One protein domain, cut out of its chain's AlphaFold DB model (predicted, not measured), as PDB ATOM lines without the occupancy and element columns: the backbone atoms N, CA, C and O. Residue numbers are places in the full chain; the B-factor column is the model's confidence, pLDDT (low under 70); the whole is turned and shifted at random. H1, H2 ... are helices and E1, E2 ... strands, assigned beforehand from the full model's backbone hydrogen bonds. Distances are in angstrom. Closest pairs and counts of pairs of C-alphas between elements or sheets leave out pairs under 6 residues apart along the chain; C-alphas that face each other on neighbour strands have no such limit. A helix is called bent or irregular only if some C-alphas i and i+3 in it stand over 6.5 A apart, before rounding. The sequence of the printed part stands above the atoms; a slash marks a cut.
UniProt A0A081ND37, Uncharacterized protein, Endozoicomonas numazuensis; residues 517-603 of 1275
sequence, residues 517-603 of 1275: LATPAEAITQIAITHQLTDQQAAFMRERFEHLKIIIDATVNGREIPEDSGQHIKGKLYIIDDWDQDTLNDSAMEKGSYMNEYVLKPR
ATOM      1  N   LEU A 517     160.405 160.351 236.024       91.75
ATOM      2  CA  LEU A 517     160.851 160.034 234.663       91.75
ATOM      3  C   LEU A 517     162.114 160.816 234.259       91.75
ATOM      4  O   LEU A 517     163.039 160.229 233.687       91.75
ATOM      5  N   ALA A 518     162.180 162.105 234.601       90.50
ATOM      6  CA  ALA A 518     163.318 162.980 234.315       90.50
ATOM      7  C   ALA A 518     164.583 162.653 235.134       90.50
ATOM      8  O   ALA A 518     165.694 162.964 234.703       90.50
ATOM      9  N   THR A 519     164.442 162.010 236.295       90.19
ATOM     10  CA  THR A 519     165.572 161.682 237.176       90.19
ATOM     11  C   THR A 519     166.332 160.439 236.676       90.19
ATOM     12  O   THR A 519     165.712 159.394 236.464       90.19
ATOM     13  N   PRO A 520     167.665 160.480 236.489       90.31
ATOM     14  CA  PRO A 520     168.458 159.298 236.137       90.31
ATOM     15  C   PRO A 520     168.653 158.373 237.352       90.31
ATOM     16  O   PRO A 520     168.831 158.849 238.472       90.31
ATOM     17  N   ALA A 521     168.675 157.050 237.157       86.88
ATOM     18  CA  ALA A 521     168.836 156.093 238.262       86.88
ATOM     19  C   ALA A 521     170.235 156.154 238.921       86.88
ATOM     20  O   ALA A 521     170.417 155.796 240.090       86.88
ATOM     21  N   GLU A 522     171.226 156.699 238.211       88.25
ATOM     22  CA  GLU A 522     172.517 157.117 238.761       88.25
ATOM     23  C   GLU A 522     172.358 158.105 239.923       88.25
ATOM     24  O   GLU A 522     173.127 158.019 240.876       88.25
ATOM     25  N   ALA A 523     171.363 159.001 239.898       87.94
ATOM     26  CA  ALA A 523     171.140 159.957 240.984       87.94
ATOM     27  C   ALA A 523     170.730 159.250 242.285       87.94
ATOM     28  O   ALA A 523     171.243 159.587 243.347       87.94
ATOM     29  N   ILE A 524     169.891 158.212 242.203       87.38
ATOM     30  CA  ILE A 524     169.510 157.379 243.357       87.38
ATOM     31  C   ILE A 524     170.723 156.619 243.905       87.38
ATOM     32  O   ILE A 524     170.937 156.567 245.116       87.38
ATOM     33  N   THR A 525     171.566 156.102 243.006       84.88
ATOM     34  CA  THR A 525     172.832 155.449 243.377       84.88
ATOM     35  C   THR A 525     173.765 156.442 244.087       84.88
ATOM     36  O   THR A 525     174.331 156.133 245.133       84.88
ATOM     37  N   GLN A 526     173.883 157.664 243.560       84.75
ATOM     38  CA  GLN A 526     174.711 158.725 244.127       84.75
ATOM     39  C   GLN A 526     174.182 159.214 245.480       84.75
ATOM     40  O   GLN A 526     174.988 159.473 246.369       84.75
ATOM     41  N   ILE A 527     172.863 159.300 245.671       83.38
ATOM     42  CA  ILE A 527     172.236 159.600 246.969       83.38
ATOM     43  C   ILE A 527     172.617 158.519 247.988       83.38
ATOM     44  O   ILE A 527     173.176 158.840 249.036       83.38
ATOM     45  N   ALA A 528     172.420 157.240 247.653       80.88
ATOM     46  CA  ALA A 528     172.768 156.128 248.536       80.88
ATOM     47  C   ALA A 528     174.260 156.130 248.934       80.88
ATOM     48  O   ALA A 528     174.581 156.004 250.117       80.88
ATOM     49  N   ILE A 529     175.168 156.364 247.977       80.50
ATOM     50  CA  ILE A 529     176.618 156.481 248.226       80.50
ATOM     51  C   ILE A 529     176.944 157.703 249.100       80.50
ATOM     52  O   ILE A 529     177.709 157.593 250.057       80.50
ATOM     53  N   THR A 530     176.354 158.867 248.806       82.31
ATOM     54  CA  THR A 530     176.616 160.128 249.533       82.31
ATOM     55  C   THR A 530     176.209 160.022 251.005       82.31
ATOM     56  O   THR A 530     176.909 160.533 251.878       82.31
ATOM     57  N   HIS A 531     175.134 159.285 251.294       82.12
ATOM     58  CA  HIS A 531     174.665 159.009 252.654       82.12
ATOM     59  C   HIS A 531     175.222 157.704 253.254       82.12
ATOM     60  O   HIS A 531     174.792 157.284 254.324       82.12
ATOM     61  N   GLN A 532     176.244 157.104 252.630       82.19
ATOM     62  CA  GLN A 532     176.976 155.935 253.142       82.19
ATOM     63  C   GLN A 532     176.087 154.703 253.409       82.19
ATOM     64  O   GLN A 532     176.324 153.965 254.374       82.19
ATOM     65  N   LEU A 533     175.071 154.485 252.568       76.75
ATOM     66  CA  LEU A 533     174.355 153.210 252.495       76.75
ATOM     67  C   LEU A 533     175.257 152.142 251.855       76.75
ATOM     68  O   LEU A 533     176.217 152.457 251.154       76.75
ATOM     69  N   THR A 534     174.964 150.866 252.106       79.56
ATOM     70  CA  THR A 534     175.748 149.763 251.524       79.56
ATOM     71  C   THR A 534     175.534 149.645 250.013       79.56
ATOM     72  O   THR A 534     174.450 149.949 249.517       79.56
ATOM     73  N   ASP A 535     176.518 149.113 249.280       75.62
ATOM     74  CA  ASP A 535     176.403 148.884 247.827       75.62
ATOM     75  C   ASP A 535     175.184 148.017 247.461       75.62
ATOM     76  O   ASP A 535     174.555 148.224 246.426       75.62
ATOM     77  N   GLN A 536     174.801 147.079 248.339       77.62
ATOM     78  CA  GLN A 536     173.590 146.266 248.185       77.62
ATOM     79  C   GLN A 536     172.306 147.099 248.316       77.62
ATOM     80  O   GLN A 536     171.392 146.927 247.514       77.62
ATOM     81  N   GLN A 537     172.238 148.023 249.283       78.12
ATOM     82  CA  GLN A 537     171.117 148.964 249.402       78.12
ATOM     83  C   GLN A 537     171.071 149.918 248.199       78.12
ATOM     84  O   GLN A 537     170.007 150.105 247.620       78.12
ATOM     85  N   ALA A 538     172.217 150.457 247.767       77.81
ATOM     86  CA  ALA A 538     172.303 151.337 246.603       77.81
ATOM     87  C   ALA A 538     171.842 150.642 245.307       77.81
ATOM     88  O   ALA A 538     171.071 151.220 244.538       77.81
ATOM     89  N   ALA A 539     172.263 149.392 245.084       78.06
ATOM     90  CA  ALA A 539     171.827 148.582 243.949       78.06
ATOM     91  C   ALA A 539     170.318 148.280 243.997       78.06
ATOM     92  O   ALA A 539     169.632 148.472 242.996       78.06
ATOM     93  N   PHE A 540     169.792 147.889 245.162       82.94
ATOM     94  CA  PHE A 540     168.367 147.610 245.355       82.94
ATOM     95  C   PHE A 540     167.484 148.853 245.140       82.94
ATOM     96  O   PHE A 540     166.473 148.788 244.442       82.94
ATOM     97  N   MET A 541     167.880 150.008 245.688       83.31
ATOM     98  CA  MET A 541     167.174 151.280 245.483       83.31
ATOM     99  C   MET A 541     167.170 151.684 244.005       83.31
ATOM    100  O   MET A 541     166.150 152.143 243.490       83.31
ATOM    101  N   ARG A 542     168.294 151.483 243.302       89.06
ATOM    102  CA  ARG A 542     168.418 151.733 241.860       89.06
ATOM    103  C   ARG A 542     167.491 150.821 241.047       89.06
ATOM    104  O   ARG A 542     166.763 151.320 240.196       89.06
ATOM    105  N   GLU A 543     167.491 149.519 241.324       87.62
ATOM    106  CA  GLU A 543     166.618 148.519 240.686       87.62
ATOM    107  C   GLU A 543     165.134 148.876 240.869       87.62
ATOM    108  O   GLU A 543     164.377 148.961 239.900       87.62
ATOM    109  N   ARG A 544     164.723 149.193 242.105       88.00
ATOM    110  CA  ARG A 544     163.357 149.639 242.416       88.00
ATOM    111  C   ARG A 544     162.976 150.921 241.688       88.00
ATOM    112  O   ARG A 544     161.852 151.023 241.199       88.00
ATOM    113  N   PHE A 545     163.895 151.877 241.589       92.44
ATOM    114  CA  PHE A 545     163.650 153.125 240.875       92.44
ATOM    115  C   PHE A 545     163.470 152.909 239.368       92.44
ATOM    116  O   PHE A 545     162.556 153.488 238.788       92.44
ATOM    117  N   GLU A 546     164.261 152.036 238.738       91.12
ATOM    118  CA  GLU A 546     164.081 151.695 237.318       91.12
ATOM    119  C   GLU A 546     162.731 151.007 237.065       91.12
ATOM    120  O   GLU A 546     162.005 151.407 236.154       91.12
ATOM    121  N   HIS A 547     162.314 150.056 237.912       89.38
ATOM    122  CA  HIS A 547     160.971 149.470 237.806       89.38
ATOM    123  C   HIS A 547     159.859 150.516 237.979       89.38
ATOM    124  O   HIS A 547     158.893 150.515 237.216       89.38
ATOM    125  N   LEU A 548     159.995 151.444 238.934       91.62
ATOM    126  CA  LEU A 548     159.054 152.554 239.113       91.62
ATOM    127  C   LEU A 548     158.984 153.439 237.856       91.62
ATOM    128  O   LEU A 548     157.885 153.762 237.402       91.62
ATOM    129  N   LYS A 549     160.130 153.776 237.249       93.88
ATOM    130  CA  LYS A 549     160.189 154.525 235.985       93.88
ATOM    131  C   LYS A 549     159.518 153.780 234.837       93.88
ATOM    132  O   LYS A 549     158.738 154.394 234.119       93.88
ATOM    133  N   ILE A 550     159.768 152.479 234.682       92.31
ATOM    134  CA  ILE A 550     159.137 151.634 233.653       92.31
ATOM    135  C   ILE A 550     157.611 151.616 233.822       92.31
ATOM    136  O   ILE A 550     156.876 151.765 232.847       92.31
ATOM    137  N   ILE A 551     157.122 151.476 235.057       91.38
ATOM    138  CA  ILE A 551     155.686 151.428 235.371       91.38
ATOM    139  C   ILE A 551     155.016 152.782 235.104       91.38
ATOM    140  O   ILE A 551     153.933 152.823 234.511       91.38
ATOM    141  N   ILE A 552     155.659 153.890 235.481       92.88
ATOM    142  CA  ILE A 552     155.167 155.242 235.188       92.88
ATOM    143  C   ILE A 552     155.208 155.515 233.677       92.88
ATOM    144  O   ILE A 552     154.193 155.928 233.129       92.88
ATOM    145  N   ASP A 553     156.311 155.228 232.978       93.50
ATOM    146  CA  ASP A 553     156.459 155.433 231.526       93.50
ATOM    147  C   ASP A 553     155.420 154.633 230.727       93.50
ATOM    148  O   ASP A 553     154.784 155.164 229.812       93.50
ATOM    149  N   ALA A 554     155.189 153.372 231.104       91.00
ATOM    150  CA  ALA A 554     154.147 152.549 230.508       91.00
ATOM    151  C   ALA A 554     152.753 153.154 230.744       91.00
ATOM    152  O   ALA A 554     151.990 153.322 229.792       91.00
ATOM    153  N   THR A 555     152.451 153.571 231.977       91.75
ATOM    154  CA  THR A 555     151.150 154.158 232.339       91.75
ATOM    155  C   THR A 555     150.902 155.498 231.636       91.75
ATOM    156  O   THR A 555     149.836 155.694 231.056       91.75
ATOM    157  N   VAL A 556     151.890 156.402 231.625       90.69
ATOM    158  CA  VAL A 556     151.822 157.724 230.973       90.69
ATOM    159  C   VAL A 556     151.581 157.597 229.468       90.69
ATOM    160  O   VAL A 556     150.811 158.373 228.908       90.69
ATOM    161  N   ASN A 557     152.203 156.611 228.816       90.38
ATOM    162  CA  ASN A 557     152.098 156.399 227.369       90.38
ATOM    163  C   ASN A 557     151.023 155.375 226.954       90.38
ATOM    164  O   ASN A 557     150.942 155.039 225.772       90.38
ATOM    165  N   GLY A 558     150.235 154.834 227.890       90.06
ATOM    166  CA  GLY A 558     149.221 153.812 227.601       90.06
ATOM    167  C   GLY A 558     149.782 152.490 227.049       90.06
ATOM    168  O   GLY A 558     149.096 151.810 226.287       90.06
ATOM    169  N   ARG A 559     151.025 152.139 227.398       92.38
ATOM    170  CA  ARG A 559     151.674 150.862 227.053       92.38
ATOM    171  C   ARG A 559     151.417 149.815 228.143       92.38
ATOM    172  O   ARG A 559     151.142 150.154 229.292       92.38
ATOM    173  N   GLU A 560     151.523 148.534 227.793       88.06
ATOM    174  CA  GLU A 560     151.497 147.458 228.790       88.06
ATOM    175  C   GLU A 560     152.739 147.528 229.691       88.06
ATOM    176  O   GLU A 560     153.846 147.805 229.225       88.06
ATOM    177  N   ILE A 561     152.543 147.289 230.989       88.44
ATOM    178  CA  ILE A 561     153.629 147.217 231.972       88.44
ATOM    179  C   ILE A 561     154.352 145.871 231.778       88.44
ATOM    180  O   ILE A 561     153.685 144.836 231.838       88.44
ATOM    181  N   PRO A 562     155.685 145.853 231.580       88.06
ATOM    182  CA  PRO A 562     156.476 144.625 231.507       88.06
ATOM    183  C   PRO A 562     156.260 143.691 232.709       88.06
ATOM    184  O   PRO A 562     156.114 144.147 233.843       88.06
ATOM    185  N   GLU A 563     156.235 142.378 232.469       82.75
ATOM    186  CA  GLU A 563     155.850 141.359 233.463       82.75
ATOM    187  C   GLU A 563     156.765 141.349 234.707       82.75
ATOM    188  O   GLU A 563     156.288 141.213 235.836       82.75
ATOM    189  N   ASP A 564     158.062 141.602 234.507       79.94
ATOM    190  CA  ASP A 564     159.084 141.755 235.554       79.94
ATOM    191  C   ASP A 564     158.842 142.955 236.489       79.94
ATOM    192  O   ASP A 564     159.257 142.948 237.647       79.94
ATOM    193  N   SER A 565     158.130 143.964 235.999       85.19
ATOM    194  CA  SER A 565     157.792 145.199 236.697       85.19
ATOM    195  C   SER A 565     156.360 145.139 237.246       85.19
ATOM    196  O   SER A 565     156.069 145.677 238.313       85.19
ATOM    197  N   GLY A 566     155.457 144.410 236.580       78.38
ATOM    198  CA  GLY A 566     154.056 144.235 236.979       78.38
ATOM    199  C   GLY A 566     153.873 143.621 238.374       78.38
ATOM    200  O   GLY A 566     152.926 143.969 239.079       78.38
ATOM    201  N   GLN A 567     154.818 142.796 238.836       79.38
ATOM    202  CA  GLN A 567     154.850 142.267 240.212       79.38
ATOM    203  C   GLN A 567     154.986 143.342 241.315       79.38
ATOM    204  O   GLN A 567     154.816 143.037 242.497       79.38
ATOM    205  N   HIS A 568     155.299 144.593 240.963       77.00
ATOM    206  CA  HIS A 568     155.482 145.711 241.896       77.00
ATOM    207  C   HIS A 568     154.273 146.655 241.996       77.00
ATOM    208  O   HIS A 568     154.352 147.702 242.642       77.00
ATOM    209  N   ILE A 569     153.127 146.282 241.415       78.44
ATOM    210  CA  ILE A 569     151.884 147.049 241.544       78.44
ATOM    211  C   ILE A 569     150.654 146.155 241.761       78.44
ATOM    212  O   ILE A 569     150.409 145.187 241.049       78.44
ATOM    213  N   LYS A 570     149.831 146.499 242.764       71.62
ATOM    214  CA  LYS A 570     148.550 145.826 243.045       71.62
ATOM    215  C   LYS A 570     147.388 146.581 242.386       71.62
ATOM    216  O   LYS A 570     146.637 147.294 243.054       71.62
ATOM    217  N   GLY A 571     147.234 146.404 241.075       76.00
ATOM    218  CA  GLY A 571     146.162 147.003 240.269       76.00
ATOM    219  C   GLY A 571     146.690 147.931 239.175       76.00
ATOM    220  O   GLY A 571     147.840 147.816 238.764       76.00
ATOM    221  N   LYS A 572     145.843 148.844 238.686       79.19
ATOM    222  CA  LYS A 572     146.257 149.886 237.734       79.19
ATOM    223  C   LYS A 572     146.846 151.086 238.477       79.19
ATOM    224  O   LYS A 572     146.282 151.510 239.485       79.19
ATOM    225  N   LEU A 573     147.934 151.636 237.940       87.06
ATOM    226  CA  LEU A 573     148.399 152.978 238.275       87.06
ATOM    227  C   LEU A 573     147.525 154.002 237.544       87.06
ATOM    228  O   LEU A 573     147.196 153.820 236.372       87.06
ATOM    229  N   TYR A 574     147.187 155.084 238.232       87.25
ATOM    230  CA  TYR A 574     146.525 156.256 237.683       87.25
ATOM    231  C   TYR A 574     147.448 157.458 237.880       87.25
ATOM    232  O   TYR A 574     147.835 157.771 239.010       87.25
ATOM    233  N   ILE A 575     147.803 158.122 236.781       90.12
ATOM    234  CA  ILE A 575     148.500 159.409 236.821       90.12
ATOM    235  C   ILE A 575     147.432 160.499 236.858       90.12
ATOM    236  O   ILE A 575     146.585 160.563 235.969       90.12
ATOM    237  N   ILE A 576     147.442 161.301 237.918       89.31
ATOM    238  CA  ILE A 576     146.416 162.299 238.213       89.31
ATOM    239  C   ILE A 576     146.892 163.661 237.700       89.31
ATOM    240  O   ILE A 576     147.853 164.223 238.227       89.31
ATOM    241  N   ASP A 577     146.230 164.176 236.662       81.62
ATOM    242  CA  ASP A 577     146.513 165.500 236.090       81.62
ATOM    243  C   ASP A 577     146.048 166.636 237.011       81.62
ATOM    244  O   ASP A 577     146.769 167.612 237.207       81.62
ATOM    245  N   ASP A 578     144.875 166.479 237.633       78.81
ATOM    246  CA  ASP A 578     144.410 167.349 238.709       78.81
ATOM    247  C   ASP A 578     143.629 166.551 239.761       78.81
ATOM    248  O   ASP A 578     142.937 165.585 239.440       78.81
ATOM    249  N   TRP A 579     143.759 166.939 241.028       72.81
ATOM    250  CA  TRP A 579     143.066 166.285 242.140       72.81
ATOM    251  C   TRP A 579     141.691 166.930 242.335       72.81
ATOM    252  O   TRP A 579     141.519 167.782 243.208       72.81
ATOM    253  N   ASP A 580     140.724 166.543 241.502       79.62
ATOM    254  CA  ASP A 580     139.330 166.959 241.664       79.62
ATOM    255  C   ASP A 580     138.670 166.335 242.908       79.62
ATOM    256  O   ASP A 580     139.193 165.404 243.530       79.62
ATOM    257  N   GLN A 581     137.518 166.879 243.314       60.56
ATOM    258  CA  GLN A 581     136.868 166.487 244.567       60.56
ATOM    259  C   GLN A 581     136.448 165.010 244.579       60.56
ATOM    260  O   GLN A 581     136.510 164.379 245.632       60.56
ATOM    261  N   ASP A 582     136.080 164.442 243.430       70.75
ATOM    262  CA  ASP A 582     135.689 163.034 243.323       70.75
ATOM    263  C   ASP A 582     136.915 162.114 243.427       70.75
ATOM    264  O   ASP A 582     136.901 161.156 244.198       70.75
ATOM    265  N   THR A 583     138.033 162.458 242.779       72.12
ATOM    266  CA  THR A 583     139.321 161.758 242.932       72.12
ATOM    267  C   THR A 583     139.851 161.852 244.366       72.12
ATOM    268  O   THR A 583     140.397 160.878 244.893       72.12
ATOM    269  N   LEU A 584     139.673 163.003 245.021       63.16
ATOM    270  CA  LEU A 584     140.011 163.208 246.430       63.16
ATOM    271  C   LEU A 584     139.130 162.368 247.353       63.16
ATOM    272  O   LEU A 584     139.662 161.731 248.260       63.16
ATOM    273  N   ASN A 585     137.821 162.315 247.107       66.12
ATOM    274  CA  ASN A 585     136.876 161.513 247.881       66.12
ATOM    275  C   ASN A 585     137.137 160.010 247.699       66.12
ATOM    276  O   ASN A 585     137.235 159.293 248.691       66.12
ATOM    277  N   ASP A 586     137.350 159.536 246.470       68.94
ATOM    278  CA  ASP A 586     137.721 158.146 246.187       68.94
ATOM    279  C   ASP A 586     139.055 157.767 246.842       68.94
ATOM    280  O   ASP A 586     139.200 156.674 247.393       68.94
ATOM    281  N   SER A 587     140.053 158.657 246.791       65.69
ATOM    282  CA  SER A 587     141.354 158.430 247.428       65.69
ATOM    283  C   SER A 587     141.258 158.510 248.955       65.69
ATOM    284  O   SER A 587     141.948 157.769 249.650       65.69
ATOM    285  N   ALA A 588     140.371 159.343 249.505       55.31
ATOM    286  CA  ALA A 588     140.076 159.406 250.935       55.31
ATOM    287  C   ALA A 588     139.238 158.212 251.422       55.31
ATOM    288  O   ALA A 588     139.426 157.781 252.554       55.31
ATOM    289  N   MET A 589     138.380 157.617 250.590       58.94
ATOM    290  CA  MET A 589     137.703 156.353 250.901       58.94
ATOM    291  C   MET A 589     138.674 155.170 250.840       58.94
ATOM    292  O   MET A 589     138.699 154.345 251.753       58.94
ATOM    293  N   GLU A 590     139.526 155.108 249.814       61.56
ATOM    294  CA  GLU A 590     140.521 154.042 249.654       61.56
ATOM    295  C   GLU A 590     141.625 154.111 250.730       61.56
ATOM    296  O   GLU A 590     141.976 153.091 251.322       61.56
ATOM    297  N   LYS A 591     142.118 155.316 251.065       57.97
ATOM    298  CA  LYS A 591     143.091 155.545 252.154       57.97
ATOM    299  C   LYS A 591     142.444 155.753 253.533       57.97
ATOM    300  O   LYS A 591     143.148 155.723 254.538       57.97
ATOM    301  N   GLY A 592     141.123 155.891 253.633       44.94
ATOM    302  CA  GLY A 592     140.398 155.951 254.913       44.94
ATOM    303  C   GLY A 592     140.492 154.635 255.686       44.94
ATOM    304  O   GLY A 592     140.613 154.629 256.910       44.94
ATOM    305  N   SER A 593     140.580 153.516 254.955       42.44
ATOM    306  CA  SER A 593     140.979 152.219 255.511       42.44
ATOM    307  C   SER A 593     142.395 152.238 256.108       42.44
ATOM    308  O   SER A 593     142.651 151.507 257.053       42.44
ATOM    309  N   TYR A 594     143.304 153.061 255.580       38.59
ATOM    310  CA  TYR A 594     144.713 153.145 255.987       38.59
ATOM    311  C   TYR A 594     144.890 154.020 257.243       38.59
ATOM    312  O   TYR A 594     145.583 153.640 258.184       38.59
ATOM    313  N   MET A 595     144.195 155.164 257.301       34.22
ATOM    314  CA  MET A 595     144.155 156.051 258.478       34.22
ATOM    315  C   MET A 595     143.545 155.361 259.708       34.22
ATOM    316  O   MET A 595     144.101 155.454 260.804       34.22
ATOM    317  N   ASN A 596     142.463 154.596 259.525       33.38
ATOM    318  CA  ASN A 596     141.870 153.798 260.603       33.38
ATOM    319  C   ASN A 596     142.778 152.657 261.098       33.38
ATOM    320  O   ASN A 596     142.562 152.168 262.201       33.38
ATOM    321  N   GLU A 597     143.790 152.233 260.332       36.38
ATOM    322  CA  GLU A 597     144.750 151.215 260.783       36.38
ATOM    323  C   GLU A 597     145.990 151.779 261.485       36.38
ATOM    324  O   GLU A 597     146.578 151.060 262.289       36.38
ATOM    325  N   TYR A 598     146.363 153.041 261.236       35.19
ATOM    326  CA  TYR A 598     147.621 153.619 261.741       35.19
ATOM    327  C   TYR A 598     147.487 154.844 262.656       35.19
ATOM    328  O   TYR A 598     148.403 155.089 263.436       35.19
ATOM    329  N   VAL A 599     146.387 155.603 262.592       35.56
ATOM    330  CA  VAL A 599     146.217 156.845 263.383       35.56
ATOM    331  C   VAL A 599     145.167 156.693 264.490       35.56
ATOM    332  O   VAL A 599     145.293 157.325 265.533       35.56
ATOM    333  N   LEU A 600     144.170 155.815 264.311       30.27
ATOM    334  CA  LEU A 600     143.091 155.587 265.292       30.27
ATOM    335  C   LEU A 600     143.016 154.157 265.862       30.27
ATOM    336  O   LEU A 600     142.176 153.887 266.718       30.27
ATOM    337  N   LYS A 601     143.921 153.250 265.465       27.61
ATOM    338  CA  LYS A 601     144.222 152.031 266.234       27.61
ATOM    339  C   LYS A 601     145.412 152.309 267.167       27.61
ATOM    340  O   LYS A 601     146.551 152.304 266.696       27.61
ATOM    341  N   PRO A 602     145.220 152.426 268.496       32.03
ATOM    342  CA  PRO A 602     146.264 151.992 269.418       32.03
ATOM    343  C   PRO A 602     146.603 150.532 269.089       32.03
ATOM    344  O   PRO A 602     145.720 149.777 268.678       32.03
ATOM    345  N   ARG A 603     147.861 150.113 269.275       29.31
ATOM    346  CA  ARG A 603     148.332 148.739 269.001       29.31
ATOM    347  C   ARG A 603     147.605 147.689 269.867       29.31
ATOM    348  O   ARG A 603     148.127 147.237 270.878       29.31
TER     349      ARG A 603
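AT A GLANCE: This is residues 517 to 603 of the 1275 residues of an uncharacterized protein of Endozoicomonas numazuensis (UniProt A0A081ND37). The long helix H2 folds back on the shorter H1 as a helical hairpin, and the small helix H3 packs on H2 with Ser 565 near His 547. Beyond H3 the backbone passes the last residue of H2 with the short strand E1 and then leads away to an arm, in which residues 580 to 586 and 588 to 603, most of H4, stick out from the body. The printed part has 87 residues, with four named helices and one named strand in the order H1, H2, H3, E1, H4, and its class is mostly helix. It is loose, with a radius of gyration of the C-alphas of 16.8 A, and the C-alphas span 40 by 40 by 24 A.

HOW THE PARTS SIT: H2, residues 535 to 556, is the longest helix. It touches H1, residues 521 to 530, and the closest C-alphas are those of Ala 528 and Ala 538, 5.2 A apart. The two form a helical hairpin, at a shallow tilt of 30 degrees, opposite ways. With residues 547 to 551 alone, H2 touches H3, residues 563 to 566; the closest C-alphas are those of His 547 and Ser 565, 5.4 A apart. E1, residues 574 to 576, pairs with no named strand; the closest C-alphas of H2 and E1 are those of Val 556 and Ile 575, 6.9 A apart. H4, residues 581 to 598, is apart from H1, H2, H3 and E1. H1 is apart from H3 and E1. In H1 and H2 every O i to N i+4 pair is within hydrogen-bond range, in H4 11 of 14 are, and H3 is too short for such a pair.

IN THESE COORDINATES: H2 has 22 residues and measures 31.1 A from C-alpha 535 to C-alpha 556, at (151.822, 157.724, 230.973). H1 begins with C-alpha 521 at (168.836, 156.093, 238.262) and measures 14.3 A. H3 has four residues and E1 three. H4 measures 24.0 A and ends with C-alpha 598 at (147.621, 153.619, 261.741). It has a kink of 42 degrees near residue 590 and is neither bent nor irregular, but only just: C-alphas 590 and 593 are 6.2 A apart.

THE WHOLE: The C-alphas of Asp 535 and Gln 581, the two farthest apart, are 43.4 A from each other. The body without the stretches that stand free spans 36 by 27 by 22 A. The printed part has no cut. The links H1 to H2 and E1 to H4 are tight, H2 to H3 and H3 to E1 are short, and no link is long. The mean pLDDT of the printed part is 75.4, and residues 581 and 584 to 603 are under 70.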